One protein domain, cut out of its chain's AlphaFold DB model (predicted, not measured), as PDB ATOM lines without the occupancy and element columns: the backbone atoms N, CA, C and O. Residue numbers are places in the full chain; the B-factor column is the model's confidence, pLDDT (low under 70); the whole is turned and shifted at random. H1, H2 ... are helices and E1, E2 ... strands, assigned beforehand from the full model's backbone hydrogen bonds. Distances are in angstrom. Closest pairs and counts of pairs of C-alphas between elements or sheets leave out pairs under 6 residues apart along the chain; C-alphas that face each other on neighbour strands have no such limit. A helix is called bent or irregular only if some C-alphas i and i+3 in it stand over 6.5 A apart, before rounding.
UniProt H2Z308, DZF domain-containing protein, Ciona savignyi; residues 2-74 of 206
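This is residues 2 to 74 of the 206 residues of the protein "DZF domain-containing protein" of Ciona savignyi (UniProt H2Z308). A long, narrow hairpin of two strands, E1 and E2, and a long helix, H2, make an open V, with the end of E2 near residues 53 to 61 of the helix. The short helix H1 and the long loop of residues 35 to 50 lie at the corner of the V, while residues 13 to 18 at the hairpin's tip, residues 34 to 39 and residues 62 to 74 at the far end of the helix stick out. The printed part has 73 residues, with two named strands and two named helices in the order E1, E2, H1, H2; the sheet is antiparallel, and the class is mixed, helices and strands. The whole is flat, spanning 56 by 41 by 12 A, and only just extended, close to loose, with a radius of gyration of the C-alphas of 17.3 A.

E1 is residues 5 to 11, 19.3 A from first to last C-alpha, and begins with C-alpha 5 at (24.447, -25.234, -24.079). E2 is residues 20 to 26, 18.8 A long, and ends with C-alpha 26 at (21.134, -27.871, -25.745). H1 is the four residues 31 to 34. H2 is residues 51 to 71, 28.6 A long, and ends with C-alpha 71 at (3.980, -30.742, -41.139). H2 is neither bent nor irregular, but only just: C-alphas 68 and 71 are 6.2 A apart.

E1 and E2 are a hairpin of antiparallel neighbours, with 162 degrees between their directions. C-alphas 5 and 26 face each other at 4.6 A, and C-alphas 11 and 20 at 5.0 A. N 8 and O 23 are within hydrogen-bond range at 2.9 A, and so are N 21 and O 10 at 3.0 A. The closest C-alphas of E2 and H2 are those of His 26 and Ser 57, 6.3 A apart. H1 and H2 touch, H2 with residues 51 to 55 alone, and their closest C-alphas are those of Arg 33 and Leu 55 at 6.7 A. E1 is apart from H1 and from H2. In H2 every O i to N i+4 pair is within hydrogen-bond range; H1 is too short for such a pair.

The two C-alphas farthest apart are those of Asp 15 and Thr 38, 56.0 A. The printed part has no cut. The link from E1 to E2 is short, that from E2 to H1 is tight, and that from H1 to H2, 16 residues, is long. The mean pLDDT of the printed part is 82.0, and it is under 70 at residues 2 to 3, 13 to 17 and 35 to 45.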
ATOM      1  N   GLN A   2      24.916 -22.669 -14.665       60.78
ATOM      2  CA  GLN A   2      25.726 -22.953 -15.852       60.78
ATOM      3  C   GLN A   2      24.892 -22.764 -17.125       60.78
ATOM      4  O   GLN A   2      23.668 -22.929 -17.100       60.78
ATOM      5  N   ASP A   3      25.556 -22.419 -18.229       64.62
ATOM      6  CA  ASP A   3      24.919 -22.426 -19.541       64.62
ATOM      7  C   ASP A   3      24.489 -23.850 -19.896       64.62
ATOM      8  O   ASP A   3      25.271 -24.795 -19.828       64.62
ATOM      9  N   SER A   4      23.227 -24.015 -20.282       71.94
ATOM     10  CA  SER A   4      22.648 -25.298 -20.695       71.94
ATOM     11  C   SER A   4      22.971 -25.635 -22.154       71.94
ATOM     12  O   SER A   4      22.160 -26.265 -22.834       71.94
ATOM     13  N   GLN A   5      24.103 -25.153 -22.667       83.56
ATOM     14  CA  GLN A   5      24.447 -25.234 -24.079       83.56
ATOM     15  C   GLN A   5      25.944 -25.469 -24.273       83.56
ATOM     16  O   GLN A   5      26.775 -24.813 -23.651       83.56
ATOM     17  N   ILE A   6      26.274 -26.390 -25.174       86.06
ATOM     18  CA  ILE A   6      27.626 -26.615 -25.688       86.06
ATOM     19  C   ILE A   6      27.650 -26.097 -27.126       86.06
ATOM     20  O   ILE A   6      26.776 -26.444 -27.920       86.06
ATOM     21  N   ILE A   7      28.635 -25.266 -27.464       87.31
ATOM     22  CA  ILE A   7      28.789 -24.684 -28.801       87.31
ATOM     23  C   ILE A   7      29.977 -25.357 -29.489       87.31
ATOM     24  O   ILE A   7      31.092 -25.324 -28.974       87.31
ATOM     25  N   ILE A   8      29.738 -25.960 -30.651       88.56
ATOM     26  CA  ILE A   8      30.768 -26.556 -31.508       88.56
ATOM     27  C   ILE A   8      30.847 -25.725 -32.786       88.56
ATOM     28  O   ILE A   8      29.851 -25.582 -33.489       88.56
ATOM     29  N   GLN A   9      32.024 -25.188 -33.100       87.62
ATOM     30  CA  GLN A   9      32.264 -24.454 -34.343       87.62
ATOM     31  C   GLN A   9      33.120 -25.297 -35.285       87.62
ATOM     32  O   GLN A   9      34.176 -25.790 -34.898       87.62
ATOM     33  N   ILE A  10      32.644 -25.462 -36.514       84.62
ATOM     34  CA  ILE A  10      33.346 -26.140 -37.597       84.62
ATOM     35  C   ILE A  10      33.709 -25.065 -38.620       84.62
ATOM     36  O   ILE A  10      32.828 -24.456 -39.235       84.62
ATOM     37  N   CYS A  11      35.007 -24.821 -38.769       78.56
ATOM     38  CA  CYS A  11      35.560 -23.941 -39.792       78.56
ATOM     39  C   CYS A  11      36.020 -24.791 -40.982       78.56
ATOM     40  O   CYS A  11      36.566 -25.877 -40.790       78.56
ATOM     41  N   SER A  12      35.781 -24.308 -42.199       72.44
ATOM     42  CA  SER A  12      36.340 -24.889 -43.421       72.44
ATOM     43  C   SER A  12      37.627 -24.147 -43.779       72.44
ATOM     44  O   SER A  12      37.611 -22.922 -43.826       72.44
ATOM     45  N   ASP A  13      38.707 -24.873 -44.074       65.38
ATOM     46  CA  ASP A  13      40.007 -24.308 -44.489       65.38
ATOM     47  C   ASP A  13      40.039 -23.877 -45.974       65.38
ATOM     48  O   ASP A  13      41.102 -23.603 -46.528       65.38
ATOM     49  N   ALA A  14      38.891 -23.853 -46.659       60.88
ATOM     50  CA  ALA A  14      38.814 -23.482 -48.070       60.88
ATOM     51  C   ALA A  14      38.724 -21.956 -48.240       60.88
ATOM     52  O   ALA A  14      37.762 -21.331 -47.788       60.88
ATOM     53  N   ASP A  15      39.733 -21.396 -48.912       62.50
ATOM     54  CA  ASP A  15      39.883 -19.981 -49.255       62.50
ATOM     55  C   ASP A  15      38.602 -19.334 -49.838       62.50
ATOM     56  O   ASP A  15      37.848 -19.946 -50.594       62.50
ATOM     57  N   GLU A  16      38.414 -18.054 -49.484       58.81
ATOM     58  CA  GLU A  16      37.423 -17.059 -49.954       58.81
ATOM     59  C   GLU A  16      36.012 -16.998 -49.337       58.81
ATOM     60  O   GLU A  16      35.292 -16.034 -49.610       58.81
ATOM     61  N   SER A  17      35.616 -17.868 -48.402       61.97
ATOM     62  CA  SER A  17      34.413 -17.583 -47.594       61.97
ATOM     63  C   SER A  17      34.556 -18.022 -46.135       61.97
ATOM     64  O   SER A  17      34.688 -19.206 -45.849       61.97
ATOM     65  N   ASP A  18      34.506 -17.062 -45.198       70.88
ATOM     66  CA  ASP A  18      34.563 -17.295 -43.739       70.88
ATOM     67  C   ASP A  18      33.232 -17.885 -43.218       70.88
ATOM     68  O   ASP A  18      32.582 -17.349 -42.316       70.88
ATOM     69  N   ILE A  19      32.755 -18.966 -43.846       77.19
ATOM     70  CA  ILE A  19      31.524 -19.657 -43.460       77.19
ATOM     71  C   ILE A  19      31.845 -20.568 -42.276       77.19
ATOM     72  O   ILE A  19      32.458 -21.627 -42.420       77.19
ATOM     73  N   LYS A  20      31.389 -20.164 -41.087       85.25
ATOM     74  CA  LYS A  20      31.515 -20.940 -39.845       85.25
ATOM     75  C   LYS A  20      30.210 -21.663 -39.557       85.25
ATOM     76  O   LYS A  20      29.199 -21.031 -39.250       85.25
ATOM     77  N   LEU A  21      30.230 -22.992 -39.603       88.62
ATOM     78  CA  LEU A  21      29.097 -23.786 -39.143       88.62
ATOM     79  C   LEU A  21      29.146 -23.865 -37.616       88.62
ATOM     80  O   LEU A  21      30.091 -24.404 -37.048       88.62
ATOM     81  N   THR A  22      28.123 -23.336 -36.947       91.06
ATOM     82  CA  THR A  22      27.999 -23.411 -35.485       91.06
ATOM     83  C   THR A  22      26.881 -24.380 -35.112       91.06
ATOM     84  O   THR A  22      25.729 -24.180 -35.489       91.06
ATOM     85  N   ILE A  23      27.220 -25.428 -34.363       92.25
ATOM     86  CA  ILE A  23      26.286 -26.412 -33.814       92.25
ATOM     87  C   ILE A  23      26.086 -26.106 -32.331       92.25
ATOM     88  O   ILE A  23      27.031 -26.120 -31.545       92.25
ATOM     89  N   ASN A  24      24.834 -25.868 -31.952       91.75
ATOM     90  CA  ASN A  24      24.429 -25.608 -30.577       91.75
ATOM     91  C   ASN A  24      23.767 -26.860 -29.994       91.75
ATOM     92  O   ASN A  24      22.704 -27.278 -30.451       91.75
ATOM     93  N   ILE A  25      24.398 -27.474 -28.995       93.12
ATOM     94  CA  ILE A  25      23.870 -28.645 -28.291       93.12
ATOM     95  C   ILE A  25      23.225 -28.167 -26.997       93.12
ATOM     96  O   ILE A  25      23.920 -27.747 -26.075       93.12
ATOM     97  N   HIS A  26      21.903 -28.258 -26.921       92.06
ATOM     98  CA  HIS A  26      21.134 -27.871 -25.745       92.06
ATOM     99  C   HIS A  26      20.924 -29.070 -24.812       92.06
ATOM    100  O   HIS A  26      20.420 -30.115 -25.226       92.06
ATOM    101  N   LEU A  27      21.309 -28.923 -23.545       91.75
ATOM    102  CA  LEU A  27      21.184 -29.958 -22.520       91.75
ATOM    103  C   LEU A  27      19.890 -29.751 -21.727       91.75
ATOM    104  O   LEU A  27      19.642 -28.667 -21.203       91.75
ATOM    105  N   THR A  28      19.064 -30.792 -21.623       92.75
ATOM    106  CA  THR A  28      17.814 -30.766 -20.851       92.75
ATOM    107  C   THR A  28      17.403 -32.174 -20.406       92.75
ATOM    108  O   THR A  28      18.006 -33.164 -20.819       92.75
ATOM    109  N   SER A  29      16.377 -32.286 -19.559       90.94
ATOM    110  CA  SER A  29      15.819 -33.560 -19.088       90.94
ATOM    111  C   SER A  29      14.293 -33.478 -18.984       90.94
ATOM    112  O   SER A  29      13.791 -32.482 -18.462       90.94
ATOM    113  N   PRO A  30      13.531 -34.520 -19.383       90.00
ATOM    114  CA  PRO A  30      12.077 -34.559 -19.195       90.00
ATOM    115  C   PRO A  30      11.630 -34.283 -17.751       90.00
ATOM    116  O   PRO A  30      10.554 -33.721 -17.546       90.00
ATOM    117  N   ALA A  31      12.479 -34.615 -16.768       88.00
ATOM    118  CA  ALA A  31      12.230 -34.372 -15.349       88.00
ATOM    119  C   ALA A  31      12.021 -32.883 -15.017       88.00
ATOM    120  O   ALA A  31      11.247 -32.556 -14.122       88.00
ATOM    121  N   VAL A  32      12.641 -31.970 -15.777       86.50
ATOM    122  CA  VAL A  32      12.542 -30.514 -15.560       86.50
ATOM    123  C   VAL A  32      11.103 -30.011 -15.718       86.50
ATOM    124  O   VAL A  32      10.711 -29.050 -15.062       86.50
ATOM    125  N   ARG A  33      10.295 -30.667 -16.560       84.12
ATOM    126  CA  ARG A  33       8.889 -30.299 -16.787       84.12
ATOM    127  C   ARG A  33       7.929 -30.936 -15.780       84.12
ATOM    128  O   ARG A  33       6.827 -30.432 -15.590       84.12
ATOM    129  N   THR A  34       8.308 -32.061 -15.178       80.31
ATOM    130  CA  THR A  34       7.480 -32.784 -14.200       80.31
ATOM    131  C   THR A  34       7.781 -32.404 -12.756       80.31
ATOM    132  O   THR A  34       7.025 -32.807 -11.875       80.31
ATOM    133  N   ALA A  35       8.861 -31.656 -12.515       69.06
ATOM    134  CA  ALA A  35       9.258 -31.235 -11.181       69.06
ATOM    135  C   ALA A  35       8.132 -30.448 -10.493       69.06
ATOM    136  O   ALA A  35       7.582 -29.492 -11.047       69.06
ATOM    137  N   THR A  36       7.762 -30.883  -9.290       58.72
ATOM    138  CA  THR A  36       6.736 -30.219  -8.470       58.72
ATOM    139  C   THR A  36       7.330 -29.001  -7.760       58.72
ATOM    140  O   THR A  36       8.534 -28.952  -7.525       58.72
ATOM    141  N   LYS A  37       6.498 -28.028  -7.350       55.19
ATOM    142  CA  LYS A  37       6.944 -26.813  -6.622       55.19
ATOM    143  C   LYS A  37       7.825 -27.109  -5.391       55.19
ATOM    144  O   LYS A  37       8.603 -26.262  -4.977       55.19
ATOM    145  N   THR A  38       7.714 -28.301  -4.804       54.22
ATOM    146  CA  THR A  38       8.543 -28.788  -3.689       54.22
ATOM    147  C   THR A  38       9.987 -29.133  -4.077       54.22
ATOM    148  O   THR A  38      10.870 -29.051  -3.231       54.22
ATOM    149  N   GLU A  39      10.251 -29.481  -5.338       55.72
ATOM    150  CA  GLU A  39      11.585 -29.816  -5.866       55.72
ATOM    151  C   GLU A  39      12.349 -28.586  -6.385       55.72
ATOM    152  O   GLU A  39      13.552 -28.657  -6.637       55.72
ATOM    153  N   ASP A  40      11.678 -27.433  -6.489       56.28
ATOM    154  CA  ASP A  40      12.301 -26.171  -6.897       56.28
ATOM    155  C   ASP A  40      13.344 -25.679  -5.874       56.28
ATOM    156  O   ASP A  40      14.317 -25.035  -6.251       56.28
ATOM    157  N   ALA A  41      13.240 -26.081  -4.601       52.62
ATOM    158  CA  ALA A  41      14.225 -25.748  -3.565       52.62
ATOM    159  C   ALA A  41      15.602 -26.423  -3.767       52.62
ATOM    160  O   ALA A  41      16.597 -25.962  -3.213       52.62
ATOM    161  N   ALA A  42      15.683 -27.495  -4.568       55.75
ATOM    162  CA  ALA A  42      16.946 -28.143  -4.938       55.75
ATOM    163  C   ALA A  42      17.584 -27.538  -6.209       55.75
ATOM    164  O   ALA A  42      18.706 -27.903  -6.561       55.75
ATOM    165  N   GLN A  43      16.897 -26.619  -6.902       57.69
ATOM    166  CA  GLN A  43      17.362 -26.040  -8.173       57.69
ATOM    167  C   GLN A  43      18.477 -25.003  -8.006       57.69
ATOM    168  O   GLN A  43      19.242 -24.786  -8.945       57.69
ATOM    169  N   ASP A  44      18.634 -24.439  -6.810       59.06
ATOM    170  CA  ASP A  44      19.716 -23.499  -6.493       59.06
ATOM    171  C   ASP A  44      21.021 -24.198  -6.072       59.06
ATOM    172  O   ASP A  44      21.997 -23.544  -5.692       59.06
ATOM    173  N   ALA A  45      21.078 -25.532  -6.168       67.88
ATOM    174  CA  ALA A  45      22.305 -26.277  -5.923       67.88
ATOM    175  C   ALA A  45      23.419 -25.873  -6.921       67.88
ATOM    176  O   ALA A  45      23.156 -25.670  -8.115       67.88
ATOM    177  N   PRO A  46      24.685 -25.777  -6.470       70.06
ATOM    178  CA  PRO A  46      25.811 -25.507  -7.356       70.06
ATOM    179  C   PRO A  46      25.913 -26.577  -8.453       70.06
ATOM    180  O   PRO A  46      25.982 -27.765  -8.155       70.06
ATOM    181  N   GLY A  47      25.946 -26.154  -9.719       73.94
ATOM    182  CA  GLY A  47      26.030 -27.053 -10.880       73.94
ATOM    183  C   GLY A  47      24.701 -27.326 -11.593       73.94
ATOM    184  O   GLY A  47      24.695 -28.023 -12.604       73.94
ATOM    185  N   THR A  48      23.585 -26.756 -11.131       81.19
ATOM    186  CA  THR A  48      22.297 -26.900 -11.822       81.19
ATOM    187  C   THR A  48      22.226 -26.016 -13.075       81.19
ATOM    188  O   THR A  48      22.648 -24.849 -13.080       81.19
ATOM    189  N   LEU A  49      21.690 -26.590 -14.157       85.19
ATOM    190  CA  LEU A  49      21.421 -25.884 -15.411       85.19
ATOM    191  C   LEU A  49      20.255 -24.903 -15.252       85.19
ATOM    192  O   LEU A  49      19.343 -25.126 -14.457       85.19
ATOM    193  N   ASN A  50      20.251 -23.834 -16.047       87.12
ATOM    194  CA  ASN A  50      19.142 -22.883 -16.047       87.12
ATOM    195  C   ASN A  50      17.823 -23.571 -16.470       87.12
ATOM    196  O   ASN A  50      17.688 -24.044 -17.600       87.12
ATOM    197  N   LYS A  51      16.843 -23.594 -15.558       86.38
ATOM    198  CA  LYS A  51      15.549 -24.266 -15.747       86.38
ATOM    199  C   LYS A  51      14.789 -23.755 -16.970       86.38
ATOM    200  O   LYS A  51      14.262 -24.558 -17.734       86.38
ATOM    201  N   GLU A  52      14.747 -22.443 -17.172       88.44
ATOM    202  CA  GLU A  52      14.026 -21.812 -18.280       88.44
ATOM    203  C   GLU A  52      14.616 -22.224 -19.634       88.44
ATOM    204  O   GLU A  52      13.888 -22.671 -20.521       88.44
ATOM    205  N   LYS A  53      15.949 -22.198 -19.771       90.06
ATOM    206  CA  LYS A  53      16.628 -22.676 -20.984       90.06
ATOM    207  C   LYS A  53      16.385 -24.171 -21.225       90.06
ATOM    208  O   LYS A  53      16.142 -24.582 -22.363       90.06
ATOM    209  N   CYS A  54      16.393 -24.987 -20.169       92.00
ATOM    210  CA  CYS A  54      16.058 -26.411 -20.253       92.00
ATOM    211  C   CYS A  54      14.611 -26.635 -20.730       92.00
ATOM    212  O   CYS A  54      14.376 -27.497 -21.583       92.00
ATOM    213  N   LEU A  55      13.646 -25.863 -20.218       91.50
ATOM    214  CA  LEU A  55      12.238 -25.931 -20.626       91.50
ATOM    215  C   LEU A  55      12.044 -25.487 -22.077       91.50
ATOM    216  O   LEU A  55      11.357 -26.180 -22.829       91.50
ATOM    217  N   LYS A  56      12.710 -24.406 -22.501       92.12
ATOM    218  CA  LYS A  56      12.713 -23.957 -23.898       92.12
ATOM    219  C   LYS A  56      13.247 -25.041 -24.836       92.12
ATOM    220  O   LYS A  56      12.607 -25.366 -25.830       92.12
ATOM    221  N   SER A  57      14.347 -25.690 -24.459       94.25
ATOM    222  CA  SER A  57      14.923 -26.803 -25.230       94.25
ATOM    223  C   SER A  57      13.954 -27.996 -25.340       94.25
ATOM    224  O   SER A  57      13.864 -28.647 -26.381       94.25
ATOM    225  N   LEU A  58      13.171 -28.283 -24.288       94.75
ATOM    226  CA  LEU A  58      12.111 -29.303 -24.338       94.75
ATOM    227  C   LEU A  58      10.911 -28.886 -25.198       94.75
ATOM    228  O   LEU A  58      10.232 -29.761 -25.741       94.75
ATOM    229  N   ALA A  59      10.600 -27.592 -25.290       94.62
ATOM    230  CA  ALA A  59       9.596 -27.079 -26.221       94.62
ATOM    231  C   ALA A  59      10.063 -27.274 -27.669       94.62
ATOM    232  O   ALA A  59       9.389 -27.964 -28.428       94.62
ATOM    233  N   GLU A  60      11.278 -26.839 -28.008       95.56
ATOM    234  CA  GLU A  60      11.872 -27.019 -29.343       95.56
ATOM    235  C   GLU A  60      11.958 -28.499 -29.763       95.56
ATOM    236  O   GLU A  60      11.674 -28.852 -30.913       95.56
ATOM    237  N   LEU A  61      12.266 -29.404 -28.822       96.75
ATOM    238  CA  LEU A  61      12.248 -30.847 -29.079       96.75
ATOM    239  C   LEU A  61      10.839 -31.363 -29.414       96.75
ATOM    240  O   LEU A  61      10.689 -32.242 -30.268       96.75
ATOM    241  N   ARG A  62       9.797 -30.846 -28.752       97.44
ATOM    242  CA  ARG A  62       8.400 -31.186 -29.069       97.44
ATOM    243  C   ARG A  62       7.986 -30.610 -30.415       97.44
ATOM    244  O   ARG A  62       7.419 -31.361 -31.203       97.44
ATOM    245  N   HIS A  63       8.341 -29.360 -30.706       98.00
ATOM    246  CA  HIS A  63       8.073 -28.720 -31.997       98.00
ATOM    247  C   HIS A  63       8.693 -29.535 -33.132       98.00
ATOM    248  O   HIS A  63       8.020 -29.866 -34.100       98.00
ATOM    249  N   SER A  64       9.941 -29.983 -32.958       97.69
ATOM    250  CA  SER A  64      10.639 -30.834 -33.928       97.69
ATOM    251  C   SER A  64       9.918 -32.166 -34.168       97.69
ATOM    252  O   SER A  64       9.740 -32.584 -35.313       97.69
ATOM    253  N   LYS A  65       9.466 -32.837 -33.098       98.06
ATOM    254  CA  LYS A  65       8.696 -34.091 -33.205       98.06
ATOM    255  C   LYS A  65       7.348 -33.871 -33.886       98.06
ATOM    256  O   LYS A  65       6.979 -34.644 -34.769       98.06
ATOM    257  N   TRP A  66       6.633 -32.820 -33.494       98.25
ATOM    258  CA  TRP A  66       5.376 -32.431 -34.119       98.25
ATOM    259  C   TRP A  66       5.581 -32.128 -35.605       98.25
ATOM    260  O   TRP A  66       4.849 -32.649 -36.437       98.25
ATOM    261  N   PHE A  67       6.629 -31.388 -35.970       98.50
ATOM    262  CA  PHE A  67       6.912 -31.034 -37.358       98.50
ATOM    263  C   PHE A  67       7.116 -32.284 -38.217       98.50
ATOM    264  O   PHE A  67       6.535 -32.405 -39.295       98.50
ATOM    265  N   GLN A  68       7.900 -33.246 -37.723       98.06
ATOM    266  CA  GLN A  68       8.125 -34.519 -38.411       98.06
ATOM    267  C   GLN A  68       6.834 -35.331 -38.580       98.06
ATOM    268  O   GLN A  68       6.623 -35.910 -39.645       98.06
ATOM    269  N   ALA A  69       5.976 -35.367 -37.559       97.69
ATOM    270  CA  ALA A  69       4.745 -36.155 -37.564       97.69
ATOM    271  C   ALA A  69       3.568 -35.475 -38.290       97.69
ATOM    272  O   ALA A  69       2.667 -36.163 -38.768       97.69
ATOM    273  N   CYS A  70       3.552 -34.142 -38.362       96.88
ATOM    274  CA  CYS A  70       2.396 -33.363 -38.803       96.88
ATOM    275  C   CYS A  70       2.687 -32.518 -40.046       96.88
ATOM    276  O   CYS A  70       1.998 -32.688 -41.048       96.88
ATOM    277  N   ALA A  71       3.697 -31.646 -40.021       96.44
ATOM    278  CA  ALA A  71       3.980 -30.742 -41.139       96.44
ATOM    279  C   ALA A  71       4.667 -31.454 -42.317       96.44
ATOM    280  O   ALA A  71       4.304 -31.236 -43.473       96.44
ATOM    281  N   ASN A  72       5.629 -32.338 -42.035       96.69
ATOM    282  CA  ASN A  72       6.454 -32.999 -43.052       96.69
ATOM    283  C   ASN A  72       5.667 -33.981 -43.939       96.69
ATOM    284  O   ASN A  72       6.051 -34.251 -45.073       96.69
ATOM    285  N   ILE A  73       4.548 -34.507 -43.437       95.81
ATOM    286  CA  ILE A  73       3.695 -35.442 -44.182       95.81
ATOM    287  C   ILE A  73       2.725 -34.737 -45.143       95.81
ATOM    288  O   ILE A  73       2.112 -35.399 -45.980       95.81
ATOM    289  N   ILE A  74       2.564 -33.412 -45.036       95.50
ATOM    290  CA  ILE A  74       1.664 -32.642 -45.899       95.50
ATOM    291  C   ILE A  74       2.417 -32.226 -47.173       95.50
ATOM    292  O   ILE A  74       3.445 -31.545 -47.083       95.50
TER     293      ILE A  74